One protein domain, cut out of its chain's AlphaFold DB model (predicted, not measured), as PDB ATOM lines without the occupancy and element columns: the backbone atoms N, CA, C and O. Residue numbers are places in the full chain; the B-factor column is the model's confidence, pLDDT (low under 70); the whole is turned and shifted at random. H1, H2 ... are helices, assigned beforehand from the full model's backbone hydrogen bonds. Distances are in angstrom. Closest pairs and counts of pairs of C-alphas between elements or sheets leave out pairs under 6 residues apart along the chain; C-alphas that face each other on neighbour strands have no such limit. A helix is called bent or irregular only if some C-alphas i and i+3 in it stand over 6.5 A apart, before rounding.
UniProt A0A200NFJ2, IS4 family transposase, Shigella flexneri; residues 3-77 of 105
ATOM      1  N   GLU A   3     -32.098   6.679   3.378       87.69
ATOM      2  CA  GLU A   3     -31.608   7.913   4.021       87.69
ATOM      3  C   GLU A   3     -31.788   7.925   5.550       87.69
ATOM      4  O   GLU A   3     -30.896   8.350   6.277       87.69
ATOM      5  N   LEU A   4     -32.909   7.397   6.057       90.94
ATOM      6  CA  LEU A   4     -33.151   7.284   7.502       90.94
ATOM      7  C   LEU A   4     -32.153   6.331   8.174       90.94
ATOM      8  O   LEU A   4     -31.672   6.610   9.265       90.94
ATOM      9  N   VAL A   5     -31.805   5.232   7.497       91.50
ATOM     10  CA  VAL A   5     -30.817   4.263   7.995       91.50
ATOM     11  C   VAL A   5     -29.432   4.903   8.056       91.50
ATOM     12  O   VAL A   5     -28.685   4.692   9.009       91.50
ATOM     13  N   GLU A   6     -29.091   5.715   7.055       93.19
ATOM     14  CA  GLU A   6     -27.835   6.459   7.048       93.19
ATOM     15  C   GLU A   6     -27.777   7.469   8.206       93.19
ATOM     16  O   GLU A   6     -26.786   7.517   8.935       93.19
ATOM     17  N   GLN A   7     -28.861   8.213   8.444       95.25
ATOM     18  CA  GLN A   7     -28.963   9.141   9.572       95.25
ATOM     19  C   GLN A   7     -28.793   8.434  10.925       95.25
ATOM     20  O   GLN A   7     -28.065   8.927  11.791       95.25
ATOM     21  N   GLU A   8     -29.434   7.280  11.119       95.44
ATOM     22  CA  GLU A   8     -29.292   6.487  12.342       95.44
ATOM     23  C   GLU A   8     -27.845   6.024  12.549       95.44
ATOM     24  O   GLU A   8     -27.304   6.151  13.652       95.44
ATOM     25  N   LEU A   9     -27.182   5.559  11.486       96.31
ATOM     26  CA  LEU A   9     -25.783   5.141  11.545       96.31
ATOM     27  C   LEU A   9     -24.863   6.306  11.938       96.31
ATOM     28  O   LEU A   9     -24.017   6.154  12.824       96.31
ATOM     29  N   TRP A  10     -25.055   7.478  11.330       97.25
ATOM     30  CA  TRP A  10     -24.313   8.687  11.689       97.25
ATOM     31  C   TRP A  10     -24.562   9.106  13.137       97.25
ATOM     32  O   TRP A  10     -23.613   9.458  13.838       97.25
ATOM     33  N   GLY A  11     -25.804   9.008  13.618       96.50
ATOM     34  CA  GLY A  11     -26.150   9.279  15.012       96.50
ATOM     35  C   GLY A  11     -25.403   8.367  15.989       96.50
ATOM     36  O   GLY A  11     -24.826   8.842  16.970       96.50
ATOM     37  N   VAL A  12     -25.339   7.066  15.693       95.94
ATOM     38  CA  VAL A  12     -24.605   6.087  16.511       95.94
ATOM     39  C   VAL A  12     -23.100   6.365  16.502       95.94
ATOM     40  O   VAL A  12     -22.466   6.357  17.561       95.94
ATOM     41  N   LEU A  13     -22.520   6.647  15.332       97.06
ATOM     42  CA  LEU A  13     -21.095   6.966  15.208       97.06
ATOM     43  C   LEU A  13     -20.732   8.253  15.954       97.06
ATOM     44  O   LEU A  13     -19.711   8.304  16.643       97.06
ATOM     45  N   LEU A  14     -21.584   9.274  15.869       96.62
ATOM     46  CA  LEU A  14     -21.408  10.522  16.599       96.62
ATOM     47  C   LEU A  14     -21.443  10.281  18.113       96.62
ATOM     48  O   LEU A  14     -20.532  10.709  18.821       96.62
ATOM     49  N   ALA A  15     -22.446   9.548  18.608       96.12
ATOM     50  CA  ALA A  15     -22.566   9.215  20.027       96.12
ATOM     51  C   ALA A  15     -21.348   8.425  20.535       96.12
ATOM     52  O   ALA A  15     -20.787   8.748  21.584       96.12
ATOM     53  N   TYR A  16     -20.882   7.435  19.765       96.56
ATOM     54  CA  TYR A  16     -19.667   6.685  20.078       96.56
ATOM     55  C   TYR A  16     -18.445   7.606  20.192       96.56
ATOM     56  O   TYR A  16     -17.711   7.538  21.182       96.56
ATOM     57  N   ASN A  17     -18.246   8.493  19.216       96.81
ATOM     58  CA  ASN A  17     -17.112   9.415  19.198       96.81
ATOM     59  C   ASN A  17     -17.161  10.419  20.356       96.81
ATOM     60  O   ASN A  17     -16.124  10.696  20.955       96.81
ATOM     61  N   LEU A  18     -18.349  10.906  20.727       95.75
ATOM     62  CA  LEU A  18     -18.538  11.786  21.884       95.75
ATOM     63  C   LEU A  18     -18.133  11.100  23.191       95.75
ATOM     64  O   LEU A  18     -17.359  11.659  23.969       95.75
ATOM     65  N   VAL A  19     -18.593   9.865  23.413       96.31
ATOM     66  CA  VAL A  19     -18.201   9.092  24.601       96.31
ATOM     67  C   VAL A  19     -16.690   8.856  24.604       96.31
ATOM     68  O   VAL A  19     -16.039   9.049  25.629       96.31
ATOM     69  N   ARG A  20     -16.096   8.500  23.456       96.25
ATOM     70  CA  ARG A  20     -14.642   8.305  23.344       96.25
ATOM     71  C   ARG A  20     -13.850   9.574  23.622       96.25
ATOM     72  O   ARG A  20     -12.848   9.506  24.330       96.25
ATOM     73  N   TYR A  21     -14.302  10.716  23.121       95.88
ATOM     74  CA  TYR A  21     -13.686  12.004  23.411       95.88
ATOM     75  C   TYR A  21     -13.745  12.326  24.908       95.88
ATOM     76  O   TYR A  21     -12.729  12.682  25.505       95.88
ATOM     77  N   GLN A  22     -14.892  12.097  25.553       95.06
ATOM     78  CA  GLN A  22     -15.013  12.292  26.995       95.06
ATOM     79  C   GLN A  22     -14.086  11.355  27.783       95.06
ATOM     80  O   GLN A  22     -13.479  11.773  28.767       95.06
ATOM     81  N   MET A  23     -13.913  10.106  27.342       96.88
ATOM     82  CA  MET A  23     -12.950   9.177  27.947       96.88
ATOM     83  C   MET A  23     -11.505   9.667  27.825       96.88
ATOM     84  O   MET A  23     -10.728   9.468  28.756       96.88
ATOM     85  N   ILE A  24     -11.142  10.332  26.723       95.94
ATOM     86  CA  ILE A  24      -9.828  10.978  26.575       95.94
ATOM     87  C   ILE A  24      -9.668  12.084  27.621       95.94
ATOM     88  O   ILE A  24      -8.672  12.095  28.339       95.94
ATOM     89  N   LYS A  25     -10.675  12.948  27.780       94.62
ATOM     90  CA  LYS A  25     -10.657  14.020  28.789       94.62
ATOM     91  C   LYS A  25     -10.605  13.509  30.223       94.62
ATOM     92  O   LYS A  25      -9.869  14.052  31.039       94.62
ATOM     93  N   MET A  26     -11.311  12.422  30.522       95.38
ATOM     94  CA  MET A  26     -11.189  11.741  31.810       95.38
ATOM     95  C   MET A  26      -9.777  11.180  32.013       95.38
ATOM     96  O   MET A  26      -9.182  11.389  33.065       95.38
ATOM     97  N   ALA A  27      -9.209  10.506  31.010       94.69
ATOM     98  CA  ALA A  27      -7.863   9.941  31.098       94.69
ATOM     99  C   ALA A  27      -6.771  11.011  31.282       94.69
ATOM    100  O   ALA A  27      -5.832  10.777  32.035       94.69
ATOM    101  N   GLU A  28      -6.916  12.201  30.685       93.00
ATOM    102  CA  GLU A  28      -6.010  13.341  30.912       93.00
ATOM    103  C   GLU A  28      -5.904  13.709  32.408       93.00
ATOM    104  O   GLU A  28      -4.842  14.119  32.875       93.00
ATOM    105  N   HIS A  29      -6.980  13.536  33.183       91.00
ATOM    106  CA  HIS A  29      -6.989  13.781  34.634       91.00
ATOM    107  C   HIS A  29      -6.480  12.580  35.452       91.00
ATOM    108  O   HIS A  29      -6.122  12.714  36.624       91.00
ATOM    109  N   LEU A  30      -6.397  11.399  34.838       91.25
ATOM    110  CA  LEU A  30      -5.942  10.154  35.447       91.25
ATOM    111  C   LEU A  30      -4.494   9.861  35.045       91.25
ATOM    112  O   LEU A  30      -4.234   9.116  34.101       91.25
ATOM    113  N   LYS A  31      -3.530  10.397  35.801       87.25
ATOM    114  CA  LYS A  31      -2.100  10.151  35.541       87.25
ATOM    115  C   LYS A  31      -1.805   8.650  35.391       87.25
ATOM    116  O   LYS A  31      -2.081   7.867  36.300       87.25
ATOM    117  N   GLY A  32      -1.233   8.271  34.247       88.81
ATOM    118  CA  GLY A  32      -0.802   6.900  33.949       88.81
ATOM    119  C   GLY A  32      -1.888   5.955  33.424       88.81
ATOM    120  O   GLY A  32      -1.606   4.769  33.263       88.81
ATOM    121  N   TYR A  33      -3.101   6.446  33.149       91.88
ATOM    122  CA  TYR A  33      -4.174   5.647  32.557       91.88
ATOM    123  C   TYR A  33      -4.430   6.037  31.106       91.88
ATOM    124  O   TYR A  33      -4.460   7.208  30.739       91.88
ATOM    125  N   TRP A  34      -4.676   5.026  30.287       92.25
ATOM    126  CA  TRP A  34      -5.086   5.181  28.904       92.25
ATOM    127  C   TRP A  34      -6.617   5.151  28.794       92.25
ATOM    128  O   TRP A  34      -7.268   4.413  29.539       92.25
ATOM    129  N   PRO A  35      -7.225   5.859  27.826       93.12
ATOM    130  CA  PRO A  35      -8.679   5.842  27.636       93.12
ATOM    131  C   PRO A  35      -9.251   4.433  27.417       93.12
ATOM    132  O   PRO A  35     -10.381   4.147  27.794       93.12
ATOM    133  N   ASN A  36      -8.476   3.514  26.836       92.81
ATOM    134  CA  ASN A  36      -8.875   2.116  26.639       92.81
ATOM    135  C   ASN A  36      -8.884   1.271  27.933       92.81
ATOM    136  O   ASN A  36      -9.360   0.140  27.906       92.81
ATOM    137  N   GLN A  37      -8.374   1.804  29.047       93.19
ATOM    138  CA  GLN A  37      -8.443   1.205  30.383       93.19
ATOM    139  C   GLN A  37      -9.655   1.709  31.183       93.19
ATOM    140  O   GLN A  37      -9.832   1.321  32.337       93.19
ATOM    141  N   LEU A  38     -10.489   2.562  30.587       95.00
ATOM    142  CA  LEU A  38     -11.761   3.003  31.147       95.00
ATOM    143  C   LEU A  38     -12.903   2.175  30.542       95.00
ATOM    144  O   LEU A  38     -12.874   1.797  29.369       95.00
ATOM    145  N   SER A  39     -13.925   1.894  31.343       95.69
ATOM    146  CA  SER A  39     -15.113   1.164  30.918       95.69
ATOM    147  C   SER A  39     -15.956   2.028  29.990       95.69
ATOM    148  O   SER A  39     -16.397   3.114  30.371       95.69
ATOM    149  N   PHE A  40     -16.214   1.540  28.776       95.75
ATOM    150  CA  PHE A  40     -17.059   2.249  27.814       95.75
ATOM    151  C   PHE A  40     -18.520   2.331  28.282       95.75
ATOM    152  O   PHE A  40     -19.128   3.388  28.160       95.75
ATOM    153  N   SER A  41     -19.075   1.249  28.846       95.94
ATOM    154  CA  SER A  41     -20.470   1.218  29.313       95.94
ATOM    155  C   SER A  41     -20.702   2.194  30.464       95.94
ATOM    156  O   SER A  41     -21.646   2.980  30.424       95.94
ATOM    157  N   GLU A  42     -19.797   2.206  31.444       95.88
ATOM    158  CA  GLU A  42     -19.891   3.121  32.584       95.88
ATOM    159  C   GLU A  42     -19.680   4.575  32.148       95.88
ATOM    160  O   GLU A  42     -20.421   5.464  32.570       95.88
ATOM    161  N   SER A  43     -18.724   4.820  31.241       95.88
ATOM    162  CA  SER A  43     -18.488   6.153  30.669       95.88
ATOM    163  C   SER A  43     -19.710   6.658  29.899       95.88
ATOM    164  O   SER A  43     -20.097   7.813  30.050       95.88
ATOM    165  N   CYS A  44     -20.360   5.791  29.117       96.12
ATOM    166  CA  CYS A  44     -21.606   6.107  28.425       96.12
ATOM    167  C   CYS A  44     -22.711   6.490  29.422       96.12
ATOM    168  O   CYS A  44     -23.333   7.543  29.279       96.12
ATOM    169  N   GLY A  45     -22.886   5.709  30.494       95.25
ATOM    170  CA  GLY A  45     -23.840   6.020  31.562       95.25
ATOM    171  C   GLY A  45     -23.535   7.338  32.287       95.25
ATOM    172  O   GLY A  45     -24.448   8.078  32.647       95.25
ATOM    173  N   MET A  46     -22.260   7.683  32.485       94.56
ATOM    174  CA  MET A  46     -21.867   8.992  33.022       94.56
ATOM    175  C   MET A  46     -22.213  10.144  32.078       94.56
ATOM    176  O   MET A  46     -22.772  11.140  32.533       94.56
ATOM    177  N   VAL A  47     -21.940  10.005  30.777       94.00
ATOM    178  CA  VAL A  47     -22.308  11.012  29.769       94.00
ATOM    179  C   VAL A  47     -23.826  11.179  29.698       94.00
ATOM    180  O   VAL A  47     -24.312  12.303  29.713       94.00
ATOM    181  N   MET A  48     -24.594  10.086  29.704       94.50
ATOM    182  CA  MET A  48     -26.061  10.143  29.725       94.50
ATOM    183  C   MET A  48     -26.592  10.863  30.969       94.50
ATOM    184  O   MET A  48     -27.436  11.746  30.845       94.50
ATOM    185  N   ARG A  49     -26.066  10.542  32.161       92.81
ATOM    186  CA  ARG A  49     -26.433  11.239  33.406       92.81
ATOM    187  C   ARG A  49     -26.125  12.732  33.333       92.81
ATOM    188  O   ARG A  49     -26.965  13.530  33.723       92.81
ATOM    189  N   MET A  50     -24.967  13.106  32.787       91.88
ATOM    190  CA  MET A  50     -24.616  14.508  32.559       91.88
ATOM    191  C   MET A  50     -25.601  15.203  31.608       91.88
ATOM    192  O   MET A  50     -26.051  16.310  31.874       91.88
ATOM    193  N   LEU A  51     -25.972  14.566  30.497       91.50
ATOM    194  CA  LEU A  51     -26.943  15.143  29.563       91.50
ATOM    195  C   LEU A  51     -28.313  15.359  30.218       91.50
ATOM    196  O   LEU A  51     -28.964  16.361  29.938       91.50
ATOM    197  N   MET A  52     -28.728  14.465  31.121       92.06
ATOM    198  CA  MET A  52     -29.953  14.640  31.907       92.06
ATOM    199  C   MET A  52     -29.840  15.799  32.908       92.06
ATOM    200  O   MET A  52     -30.784  16.573  33.040       92.06
ATOM    201  N   THR A  53     -28.700  15.970  33.587       88.56
ATOM    202  CA  THR A  53     -28.513  17.082  34.541       88.56
ATOM    203  C   THR A  53     -28.384  18.439  33.851       88.56
ATOM    204  O   THR A  53     -28.843  19.444  34.393       88.56
ATOM    205  N   LEU A  54     -27.818  18.482  32.642       89.31
ATOM    206  CA  LEU A  54     -27.666  19.710  31.857       89.31
ATOM    207  C   LEU A  54     -29.004  20.368  31.499       89.31
ATOM    208  O   LEU A  54     -29.038  21.586  31.354       89.31
ATOM    209  N   GLN A  55     -30.101  19.607  31.409       87.94
ATOM    210  CA  GLN A  55     -31.431  20.151  31.096       87.94
ATOM    211  C   GLN A  55     -31.908  21.200  32.113       87.94
ATOM    212  O   GLN A  55     -32.660  22.098  31.752       87.94
ATOM    213  N   GLY A  56     -31.467  21.096  33.372       87.56
ATOM    214  CA  GLY A  56     -31.796  22.046  34.440       87.56
ATOM    215  C   GLY A  56     -30.663  23.009  34.802       87.56
ATOM    216  O   GLY A  56     -30.818  23.811  35.721       87.56
ATOM    217  N   ALA A  57     -29.509  22.925  34.135       89.94
ATOM    218  CA  ALA A  57     -28.339  23.731  34.462       89.94
ATOM    219  C   ALA A  57     -28.345  25.070  33.710       89.94
ATOM    220  O   ALA A  57     -28.718  25.149  32.540       89.94
ATOM    221  N   SER A  58     -27.864  26.134  34.358       92.50
ATOM    222  CA  SER A  58     -27.629  27.399  33.662       92.50
ATOM    223  C   SER A  58     -26.462  27.256  32.668       92.50
ATOM    224  O   SER A  58     -25.492  26.546  32.959       92.50
ATOM    225  N   PRO A  59     -26.479  27.965  31.522       89.88
ATOM    226  CA  PRO A  59     -25.402  27.880  30.532       89.88
ATOM    227  C   PRO A  59     -24.004  28.181  31.098       89.88
ATOM    228  O   PRO A  59     -23.021  27.565  30.693       89.88
ATOM    229  N   GLY A  60     -23.912  29.075  32.091       93.25
ATOM    230  CA  GLY A  60     -22.650  29.416  32.758       93.25
ATOM    231  C   GLY A  60     -22.064  28.289  33.617       93.25
ATOM    232  O   GLY A  60     -20.861  28.280  33.869       93.25
ATOM    233  N   ARG A  61     -22.881  27.314  34.036       91.81
ATOM    234  CA  ARG A  61     -22.457  26.178  34.869       91.81
ATOM    235  C   ARG A  61     -21.933  24.997  34.043       91.81
ATOM    236  O   ARG A  61     -21.228  24.144  34.580       91.81
ATOM    237  N   ILE A  62     -22.215  24.957  32.739       91.75
ATOM    238  CA  ILE A  62     -21.828  23.857  31.837       91.75
ATOM    239  C   ILE A  62     -20.313  23.576  31.858       91.75
ATOM    240  O   ILE A  62     -19.940  22.412  32.015       91.75
ATOM    241  N   PRO A  63     -19.411  24.578  31.758       92.62
ATOM    242  CA  PRO A  63     -17.972  24.312  31.774       92.62
ATOM    243  C   PRO A  63     -17.493  23.678  33.082       92.62
ATOM    244  O   PRO A  63     -16.543  22.901  33.083       92.62
ATOM    245  N   GLU A  64     -18.136  24.012  34.198       93.12
ATOM    246  CA  GLU A  64     -17.813  23.434  35.500       93.12
ATOM    247  C   GLU A  64     -18.270  21.984  35.592       93.12
ATOM    248  O   GLU A  64     -17.460  21.120  35.905       93.12
ATOM    249  N   LEU A  65     -19.504  21.700  35.175       92.19
ATOM    250  CA  LEU A  65     -20.021  20.336  35.088       92.19
ATOM    251  C   LEU A  65     -19.126  19.443  34.214       92.19
ATOM    252  O   LEU A  65     -18.837  18.305  34.576       92.19
ATOM    253  N   MET A  66     -18.626  19.957  33.087       91.62
ATOM    254  CA  MET A  66     -17.688  19.217  32.234       91.62
ATOM    255  C   MET A  66     -16.366  18.889  32.943       91.62
ATOM    256  O   MET A  66     -15.834  17.791  32.765       91.62
ATOM    257  N   ARG A  67     -15.837  19.809  33.764       92.62
ATOM    258  CA  ARG A  67     -14.646  19.551  34.592       92.62
ATOM    259  C   ARG A  67     -14.936  18.522  35.682       92.62
ATOM    260  O   ARG A  67     -14.131  17.612  35.877       92.62
ATOM    261  N   ASP A  68     -16.096  18.612  36.324       91.81
ATOM    262  CA  ASP A  68     -16.525  17.651  37.343       91.81
ATOM    263  C   ASP A  68     -16.618  16.245  36.738       91.81
ATOM    264  O   ASP A  68     -16.062  15.293  37.285       91.81
ATOM    265  N   LEU A  69     -17.207  16.121  35.546       92.25
ATOM    266  CA  LEU A  69     -17.273  14.864  34.803       92.25
ATOM    267  C   LEU A  69     -15.883  14.295  34.496       92.25
ATOM    268  O   LEU A  69     -15.658  13.098  34.669       92.25
ATOM    269  N   ALA A  70     -14.947  15.142  34.062       92.31
ATOM    270  CA  ALA A  70     -13.571  14.726  33.807       92.31
ATOM    271  C   ALA A  70     -12.873  14.233  35.090       92.31
ATOM    272  O   ALA A  70     -12.151  13.234  35.060       92.31
ATOM    273  N   SER A  71     -13.141  14.877  36.233       91.88
ATOM    274  CA  SER A  71     -12.579  14.502  37.540       91.88
ATOM    275  C   SER A  71     -13.085  13.144  38.051       91.88
ATOM    276  O   SER A  71     -12.346  12.395  38.692       91.88
ATOM    277  N   MET A  72     -14.317  12.770  37.690       92.00
ATOM    278  CA  MET A  72     -14.944  11.502  38.075       92.00
ATOM    279  C   MET A  72     -14.421  10.281  37.301       92.00
ATOM    280  O   MET A  72     -14.874   9.162  37.547       92.00
ATOM    281  N   GLY A  73     -13.434  10.442  36.410       90.75
ATOM    282  CA  GLY A  73     -12.874   9.345  35.611       90.75
ATOM    283  C   GLY A  73     -12.354   8.150  36.429       90.75
ATOM    284  O   GLY A  73     -12.267   7.037  35.917       90.75
ATOM    285  N   GLN A  74     -12.045   8.344  37.716       92.81
ATOM    286  CA  GLN A  74     -11.631   7.270  38.628       92.81
ATOM    287  C   GLN A  74     -12.687   6.159  38.753       92.81
ATOM    288  O   GLN A  74     -12.327   4.992  38.886       92.81
ATOM    289  N   LEU A  75     -13.974   6.515  38.673       92.69
ATOM    290  CA  LEU A  75     -15.104   5.600  38.866       92.69
ATOM    291  C   LEU A  75     -15.241   4.571  37.741       92.69
ATOM    292  O   LEU A  75     -15.791   3.496  37.951       92.69
ATOM    293  N   VAL A  76     -14.728   4.889  36.552       94.81
ATOM    294  CA  VAL A  76     -14.866   4.043  35.357       94.81
ATOM    295  C   VAL A  76     -13.600   3.266  35.036       94.81
ATOM    296  O   VAL A  76     -13.497   2.671  33.965       94.81
ATOM    297  N   LYS A  77     -12.618   3.249  35.942       94.75
ATOM    298  CA  LYS A  77     -11.396   2.468  35.761       94.75
ATOM    299  C   LYS A  77     -11.708   0.982  35.711       94.75
ATOM    300  O   LYS A  77     -12.305   0.420  36.626       94.75
TER     301      LYS A  77
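AT A GLANCE: This is residues 3 to 77 of the 105 residues of the protein "IS4 family transposase" of Shigella flexneri (UniProt A0A200NFJ2). One long helix, H1, crosses a helical hairpin of H2 and H3 near the end where H2 begins and H3 ends, and its first residues, 3 to 14, stick out from the body as a free arm. H2 and H3 run side by side, opposite ways, and the second half of H1 packs across both of them. The printed part has 75 residues with three named helices, in the order H1, H2, H3, and no named strand; the class is all helix. The whole is only just compact, close to loose, with a radius of gyration of the C-alphas of 13.6 A, and its outline is flat, spanning 43 by 32 by 15 A, the arm of H1 adding to the length.

IN THESE COORDINATES: Find C-alpha 3 at (-31.608, 7.913, 4.021); from there H1, residues 3 to 29, runs 39.7 A to C-alpha 29 at (-6.989, 13.781, 34.634). After a short link of 10 residues, look for H2, residues 40 to 54, which is 20.8 A long from first to last C-alpha. A tight link of 4 residues leads to H3, residues 59 to 76, which runs 26.5 A to C-alpha 76 at (-14.866, 4.043, 35.357). H3 is irregular: C-alphas 71 and 74 are 7.4 A apart, and it has a kink of 37 degrees near residue 70.

HOW THE PARTS SIT: Start with H1, which touches H2 with residues 19 to 23 alone; their closest C-alphas, those of Val 19 and Cys 44, are 5.9 A apart. The lines of H1 and H2 are about perpendicular, at 84 degrees. Residues 22 to 29 of H1 touch residues 69 to 73 of H3, and the closest C-alphas, those of Met 26 and Ala 70, are 4.3 A apart. The lines of H1 and H3 are about perpendicular, at 74 degrees. H2 and H3 form a helical hairpin, touching at a shallow tilt of 23 degrees and running opposite ways; their closest C-alphas, those of Glu 42 and Val 76, are 5.8 A apart. The helix packing is mostly crossed, only just, with 1 of the 3 touching pairs at a shallow tilt. In the backbone, every O i to N i+4 pair of H2 is within hydrogen-bond range, against 22 of 23 in H1 and 8 of 14 in H3.

THE WHOLE: The two C-alphas farthest apart are those of Glu 3 and Lys 31, at 43.2 A. Residues 3 to 14, which belong to H1, stand free; without them the body has 63 residues and spans 33 by 21 by 18 A. The printed part has no cut and no long link between its helices. The mean pLDDT of the printed part is 93.4, and no printed residue is under 70.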